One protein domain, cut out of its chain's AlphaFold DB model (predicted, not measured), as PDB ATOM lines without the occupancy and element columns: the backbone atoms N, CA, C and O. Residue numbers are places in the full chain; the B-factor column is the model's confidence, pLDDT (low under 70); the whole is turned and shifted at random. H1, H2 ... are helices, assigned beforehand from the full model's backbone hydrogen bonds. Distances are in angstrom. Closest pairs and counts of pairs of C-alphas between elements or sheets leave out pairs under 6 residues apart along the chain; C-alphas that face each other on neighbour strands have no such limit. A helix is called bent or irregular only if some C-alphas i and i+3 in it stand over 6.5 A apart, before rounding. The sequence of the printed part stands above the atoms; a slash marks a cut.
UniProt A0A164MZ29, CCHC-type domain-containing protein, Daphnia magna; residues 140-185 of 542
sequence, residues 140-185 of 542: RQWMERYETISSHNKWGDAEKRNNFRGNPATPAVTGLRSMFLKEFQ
ATOM      1  N   ARG A 140     172.459 219.777  84.664       85.38
ATOM      2  CA  ARG A 140     172.372 221.245  84.746       85.38
ATOM      3  C   ARG A 140     172.177 221.865  83.366       85.38
ATOM      4  O   ARG A 140     171.236 222.637  83.176       85.38
ATOM      5  N   GLN A 141     173.000 221.473  82.394       85.38
ATOM      6  CA  GLN A 141     172.871 221.918  81.007       85.38
ATOM      7  C   GLN A 141     171.515 221.510  80.412       85.38
ATOM      8  O   GLN A 141     170.913 222.268  79.644       85.38
ATOM      9  N   TRP A 142     171.003 220.329  80.777       88.25
ATOM     10  CA  TRP A 142     169.673 219.889  80.374       88.25
ATOM     11  C   TRP A 142     168.568 220.784  80.949       88.25
ATOM     12  O   TRP A 142     167.714 221.239  80.186       88.25
ATOM     13  N   MET A 143     168.612 221.109  82.250       88.31
ATOM     14  CA  MET A 143     167.636 222.010  82.882       88.31
ATOM     15  C   MET A 143     167.644 223.414  82.274       88.31
ATOM     16  O   MET A 143     166.585 223.952  81.965       88.31
ATOM     17  N   GLU A 144     168.818 223.994  82.030       87.94
ATOM     18  CA  GLU A 144     168.943 225.323  81.409       87.94
ATOM     19  C   GLU A 144     168.381 225.336  79.981       87.94
ATOM     20  O   GLU A 144     167.682 226.271  79.573       87.94
ATOM     21  N   ARG A 145     168.594 224.253  79.226       87.25
ATOM     22  CA  ARG A 145     167.990 224.069  77.903       87.25
ATOM     23  C   ARG A 145     166.472 223.883  77.984       87.25
ATOM     24  O   ARG A 145     165.756 224.427  77.141       87.25
ATOM     25  N   TYR A 146     165.979 223.151  78.980       88.94
ATOM     26  CA  TYR A 146     164.551 222.959  79.232       88.94
ATOM     27  C   TYR A 146     163.851 224.283  79.580       88.94
ATOM     28  O   TYR A 146     162.846 224.628  78.961       88.94
ATOM     29  N   GLU A 147     164.413 225.069  80.500       89.25
ATOM     30  CA  GLU A 147     163.913 226.392  80.907       89.25
ATOM     31  C   GLU A 147     163.923 227.399  79.743       89.25
ATOM     32  O   GLU A 147     162.949 228.130  79.538       89.25
ATOM     33  N   THR A 148     164.976 227.380  78.919       89.19
ATOM     34  CA  THR A 148     165.072 228.196  77.695       89.19
ATOM     35  C   THR A 148     163.958 227.850  76.702       89.19
ATOM     36  O   THR A 148     163.269 228.741  76.196       89.19
ATOM     37  N   ILE A 149     163.729 226.557  76.442       88.50
ATOM     38  CA  ILE A 149     162.672 226.078  75.535       88.50
ATOM     39  C   ILE A 149     161.279 226.392  76.105       88.50
ATOM     40  O   ILE A 149     160.417 226.900  75.385       88.50
ATOM     41  N   SER A 150     161.083 226.193  77.411       89.00
ATOM     42  CA  SER A 150     159.858 226.561  78.126       89.00
ATOM     43  C   SER A 150     159.536 228.049  78.004       89.00
ATOM     44  O   SER A 150     158.369 228.409  77.847       89.00
ATOM     45  N   SER A 151     160.553 228.911  78.050       89.12
ATOM     46  CA  SER A 151     160.401 230.365  77.927       89.12
ATOM     47  C   SER A 151     160.120 230.793  76.481       89.12
ATOM     48  O   SER A 151     159.263 231.645  76.241       89.12
ATOM     49  N   HIS A 152     160.768 230.156  75.497       89.38
ATOM     50  CA  HIS A 152     160.511 230.382  74.070       89.38
ATOM     51  C   HIS A 152     159.051 230.065  73.698       89.38
ATOM     52  O   HIS A 152     158.354 230.892  73.095       89.38
ATOM     53  N   ASN A 153     158.590 228.881  74.113       89.25
ATOM     54  CA  ASN A 153     157.242 228.372  73.868       89.25
ATOM     55  C   ASN A 153     156.160 229.047  74.735       89.25
ATOM     56  O   ASN A 153     154.983 228.889  74.430       89.25
ATOM     57  N   LYS A 154     156.543 229.795  75.782       87.94
ATOM     58  CA  LYS A 154     155.649 230.327  76.833       87.94
ATOM     59  C   LYS A 154     154.823 229.247  77.559       87.94
ATOM     60  O   LYS A 154     153.649 229.475  77.839       87.94
ATOM     61  N   TRP A 155     155.412 228.091  77.873       86.44
ATOM     62  CA  TRP A 155     154.665 227.030  78.560       86.44
ATOM     63  C   TRP A 155     154.116 227.488  79.915       86.44
ATOM     64  O   TRP A 155     154.853 228.044  80.735       86.44
ATOM     65  N   GLY A 156     152.844 227.186  80.166       81.69
ATOM     66  CA  GLY A 156     152.225 227.271  81.485       81.69
ATOM     67  C   GLY A 156     152.672 226.126  82.398       81.69
ATOM     68  O   GLY A 156     153.196 225.105  81.949       81.69
ATOM     69  N   ASP A 157     152.452 226.260  83.704       78.06
ATOM     70  CA  ASP A 157     152.989 225.303  84.682       78.06
ATOM     71  C   ASP A 157     152.396 223.889  84.561       78.06
ATOM     72  O   ASP A 157     153.094 222.904  84.806       78.06
ATOM     73  N   ALA A 158     151.151 223.767  84.089       74.62
ATOM     74  CA  ALA A 158     150.551 222.477  83.746       74.62
ATOM     75  C   ALA A 158     151.261 221.797  82.557       74.62
ATOM     76  O   ALA A 158     151.516 220.595  82.595       74.62
ATOM     77  N   GLU A 159     151.641 222.557  81.526       80.38
ATOM     78  CA  GLU A 159     152.390 222.036  80.374       80.38
ATOM     79  C   GLU A 159     153.805 221.625  80.787       80.38
ATOM     80  O   GLU A 159     154.255 220.529  80.447       80.38
ATOM     81  N   LYS A 160     154.473 222.450  81.609       81.31
ATOM     82  CA  LYS A 160     155.784 222.113  82.179       81.31
ATOM     83  C   LYS A 160     155.725 220.816  82.989       81.31
ATOM     84  O   LYS A 160     156.610 219.985  82.833       81.31
ATOM     85  N   ARG A 161     154.690 220.620  83.815       73.12
ATOM     86  CA  ARG A 161     154.478 219.379  84.583       73.12
ATOM     87  C   ARG A 161     154.267 218.171  83.666       73.12
ATOM     88  O   ARG A 161     154.874 217.125  83.882       73.12
ATOM     89  N   ASN A 162     153.452 218.315  82.620       77.31
ATOM     90  CA  ASN A 162     153.139 217.228  81.689       77.31
ATOM     91  C   ASN A 162     154.382 216.671  80.972       77.31
ATOM     92  O   ASN A 162     154.452 215.462  80.737       77.31
ATOM     93  N   ASN A 163     155.390 217.509  80.699       78.94
ATOM     94  CA  ASN A 163     156.653 217.081  80.084       78.94
ATOM     95  C   ASN A 163     157.431 216.042  80.919       78.94
ATOM     96  O   ASN A 163     158.099 215.188  80.338       78.94
ATOM     97  N   PHE A 164     157.311 216.063  82.253       72.69
ATOM     98  CA  PHE A 164     157.980 215.113  83.159       72.69
ATOM     99  C   PHE A 164     157.162 213.841  83.457       72.69
ATOM    100  O   PHE A 164     157.645 212.963  84.161       72.69
ATOM    101  N   ARG A 165     155.956 213.718  82.880       58.25
ATOM    102  CA  ARG A 165     155.018 212.580  82.986       58.25
ATOM    103  C   ARG A 165     154.607 212.146  84.406       58.25
ATOM    104  O   ARG A 165     155.266 211.350  85.063       58.25
ATOM    105  N   GLY A 166     153.337 212.405  84.720       44.78
ATOM    106  CA  GLY A 166     152.462 211.291  85.118       44.78
ATOM    107  C   GLY A 166     152.128 211.095  86.597       44.78
ATOM    108  O   GLY A 166     151.450 210.119  86.895       44.78
ATOM    109  N   ASN A 167     152.507 211.999  87.505       45.56
ATOM    110  CA  ASN A 167     151.976 211.994  88.874       45.56
ATOM    111  C   ASN A 167     151.365 213.366  89.227       45.56
ATOM    112  O   ASN A 167     152.101 214.353  89.242       45.56
ATOM    113  N   PRO A 168     150.054 213.475  89.534       48.88
ATOM    114  CA  PRO A 168     149.446 214.745  89.943       48.88
ATOM    115  C   PRO A 168     150.006 215.295  91.269       48.88
ATOM    116  O   PRO A 168     149.852 216.485  91.525       48.88
ATOM    117  N   ALA A 169     150.686 214.470  92.076       49.25
ATOM    118  CA  ALA A 169     151.343 214.882  93.317       49.25
ATOM    119  C   ALA A 169     152.719 215.557  93.123       49.25
ATOM    120  O   ALA A 169     153.339 215.956  94.108       49.25
ATOM    121  N   THR A 170     153.223 215.719  91.889       52.62
ATOM    122  CA  THR A 170     154.383 216.605  91.658       52.62
ATOM    123  C   THR A 170     154.020 218.038  92.073       52.62
ATOM    124  O   THR A 170     152.976 218.519  91.611       52.62
ATOM    125  N   PRO A 171     154.852 218.738  92.870       51.44
ATOM    126  CA  PRO A 171     154.570 220.106  93.315       51.44
ATOM    127  C   PRO A 171     154.311 221.129  92.192       51.44
ATOM    128  O   PRO A 171     154.316 220.833  90.989       51.44
ATOM    129  N   ALA A 172     154.034 222.371  92.586       54.50
ATOM    130  CA  ALA A 172     154.079 223.502  91.662       54.50
ATOM    131  C   ALA A 172     155.487 223.632  91.040       54.50
ATOM    132  O   ALA A 172     156.459 223.067  91.534       54.50
ATOM    133  N   VAL A 173     155.604 224.361  89.928       58.84
ATOM    134  CA  VAL A 173     156.878 224.487  89.192       58.84
ATOM    135  C   VAL A 173     157.963 225.200  90.015       58.84
ATOM    136  O   VAL A 173     159.156 224.988  89.786       58.84
ATOM    137  N   THR A 174     157.563 225.967  91.031       63.09
ATOM    138  CA  THR A 174     158.401 226.409  92.151       63.09
ATOM    139  C   THR A 174     159.090 225.223  92.835       63.09
ATOM    140  O   THR A 174     158.498 224.510  93.638       63.09
ATOM    141  N   GLY A 175     160.375 225.033  92.521       70.50
ATOM    142  CA  GLY A 175     161.206 223.949  93.058       70.50
ATOM    143  C   GLY A 175     161.516 222.821  92.070       70.50
ATOM    144  O   GLY A 175     162.331 221.961  92.385       70.50
ATOM    145  N   LEU A 176     160.968 222.832  90.849       80.38
ATOM    146  CA  LEU A 176     161.257 221.792  89.850       80.38
ATOM    147  C   LEU A 176     162.761 221.697  89.533       80.38
ATOM    148  O   LEU A 176     163.313 220.599  89.516       80.38
ATOM    149  N   ARG A 177     163.445 222.842  89.360       84.88
ATOM    150  CA  ARG A 177     164.903 222.892  89.139       84.88
ATOM    151  C   ARG A 177     165.684 222.326  90.330       84.88
ATOM    152  O   ARG A 177     166.623 221.570  90.119       84.88
ATOM    153  N   SER A 178     165.314 222.661  91.568       85.00
ATOM    154  CA  SER A 178     166.032 222.176  92.757       85.00
ATOM    155  C   SER A 178     165.767 220.698  93.040       85.00
ATOM    156  O   SER A 178     166.702 219.997  93.409       85.00
ATOM    157  N   MET A 179     164.552 220.192  92.800       82.62
ATOM    158  CA  MET A 179     164.255 218.756  92.869       82.62
ATOM    159  C   MET A 179     165.028 217.970  91.802       82.62
ATOM    160  O   MET A 179     165.687 216.991  92.131       82.62
ATOM    161  N   PHE A 180     165.002 218.417  90.541       85.19
ATOM    162  CA  PHE A 180     165.708 217.737  89.450       85.19
ATOM    163  C   PHE A 180     167.227 217.730  89.661       85.19
ATOM    164  O   PHE A 180     167.869 216.700  89.474       85.19
ATOM    165  N   LEU A 181     167.813 218.857  90.081       86.25
ATOM    166  CA  LEU A 181     169.244 218.910  90.381       86.25
ATOM    167  C   LEU A 181     169.599 218.094  91.631       86.25
ATOM    168  O   LEU A 181     170.617 217.422  91.614       86.25
ATOM    169  N   LYS A 182     168.762 218.063  92.676       85.19
ATOM    170  CA  LYS A 182     169.013 217.203  93.845       85.19
ATOM    171  C   LYS A 182     169.054 215.710  93.483       85.19
ATOM    172  O   LYS A 182     169.836 214.979  94.074       85.19
ATOM    173  N   GLU A 183     168.222 215.270  92.540       85.00
ATOM    174  CA  GLU A 183     168.124 213.853  92.159       85.00
ATOM    175  C   GLU A 183     169.161 213.435  91.095       85.00
ATOM    176  O   GLU A 183     169.602 212.288  91.074       85.00
ATOM    177  N   PHE A 184     169.553 214.352  90.197       84.06
ATOM    178  CA  PHE A 184     170.373 214.037  89.016       84.06
ATOM    179  C   PHE A 184     171.688 214.831  88.893       84.06
ATOM    180  O   PHE A 184     172.402 214.666  87.901       84.06
ATOM    181  N   GLN A 185     172.034 215.715  89.833       84.88
ATOM    182  CA  GLN A 185     173.338 216.393  89.874       84.88
ATOM    183  C   GLN A 185     174.244 215.685  90.905       84.88
ATOM    184  O   GLN A 185     173.841 215.566  92.056       84.88
TER     185      GLN A 185
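What this domain is: This is residues 140 to 185 of the 542 residues of the protein "CCHC-type domain-containing protein" of Daphnia magna (UniProt A0A164MZ29). Three helices stand round an open ring with few contacts: the longest, H1, makes one side, the short H2 turns back beside the later part of H1, and H3 comes round to the beginning of H1, where the two ends of the printed part lie near each other. Between H2 and H3 a long loop, residues 164 to 175, makes the remaining side; it swings out to Ala 169, at the end of the domain far from His 152 of H1, and then returns. The printed part has 46 residues with three named helices, in the order H1, H2, H3 along the chain, and no named strand; the class is all helix. By its radius of gyration of the C-alphas, 10.4 A, the whole is compact, and its outline is rounded, with spans of 26 by 26 by 16 A.

How they stand to each other: H1, residues 140 to 153, is the longest helix; it touches no helix but is near both of the others. H2, residues 157 to 163, is close to H1 but not clearly touching it, with 1 pair of C-alphas within 8 A. The closest C-alphas of the two are those of Ser 150 and Lys 160, 7.3 A apart. The lines of H1 and H2 stand at a steep tilt of 57 degrees, and the two helices run opposite ways. Their centres are 12.9 A apart. H3, residues 176 to 184, is also close to H1 but not clearly touching it, with 2 pairs of C-alphas within 8 A. The closest C-alphas here are those of Arg 140 and Leu 181, 6.9 A apart. H1 and H3 run opposite ways at a shallow tilt of 28 degrees, with their centres 13.9 A apart. H2 and H3 follow each other in the chain but are apart: no C-alpha of the one is within 8 A of the other. In the backbones of H1, H2 and H3, every O i to N i+4 pair is within hydrogen-bond range.

Where its parts are: H1 has 14 residues, Arg 140 to Asn 153. Its first C-alpha is at (172.372, 221.245, 84.746) and its last at (157.242, 228.372, 73.868), 20.0 A from the first. H2 has 7 residues, Asp 157 to Asn 163, and begins with C-alpha 157 at (152.989, 225.303, 84.682). From its first to its last C-alpha H2 measures 10.1 A. H3 has 9 residues, Leu 176 to Phe 184, and measures 12.0 A from first to last C-alpha; it ends with C-alpha 184 at (170.373, 214.037, 89.016). None of the three helices is bent or irregular.

The domain as a whole: The two C-alphas farthest apart in the domain are those of His 152 and Ala 169, 26.4 A from each other. The first and last printed C-alphas, those of Arg 140 and Gln 185, are 7.1 A apart. The printed part runs from residue 140 to residue 185 without a cut, within a full chain of 542 residues. The link from H1 to H2 is tight, with 3 residues between them, and the link from H2 to H3 is long, with 12 residues. The C-alphas of that long link, residues 164 to 175, lie 6 to 14 A from the mean of all C-alphas. The mean pLDDT of the printed part is 77.1. Ten residues, 165 to 174, are under 70, and they belong to the long link. The mean pLDDT is 88 for H1, 78 for H2 and 84 for H3.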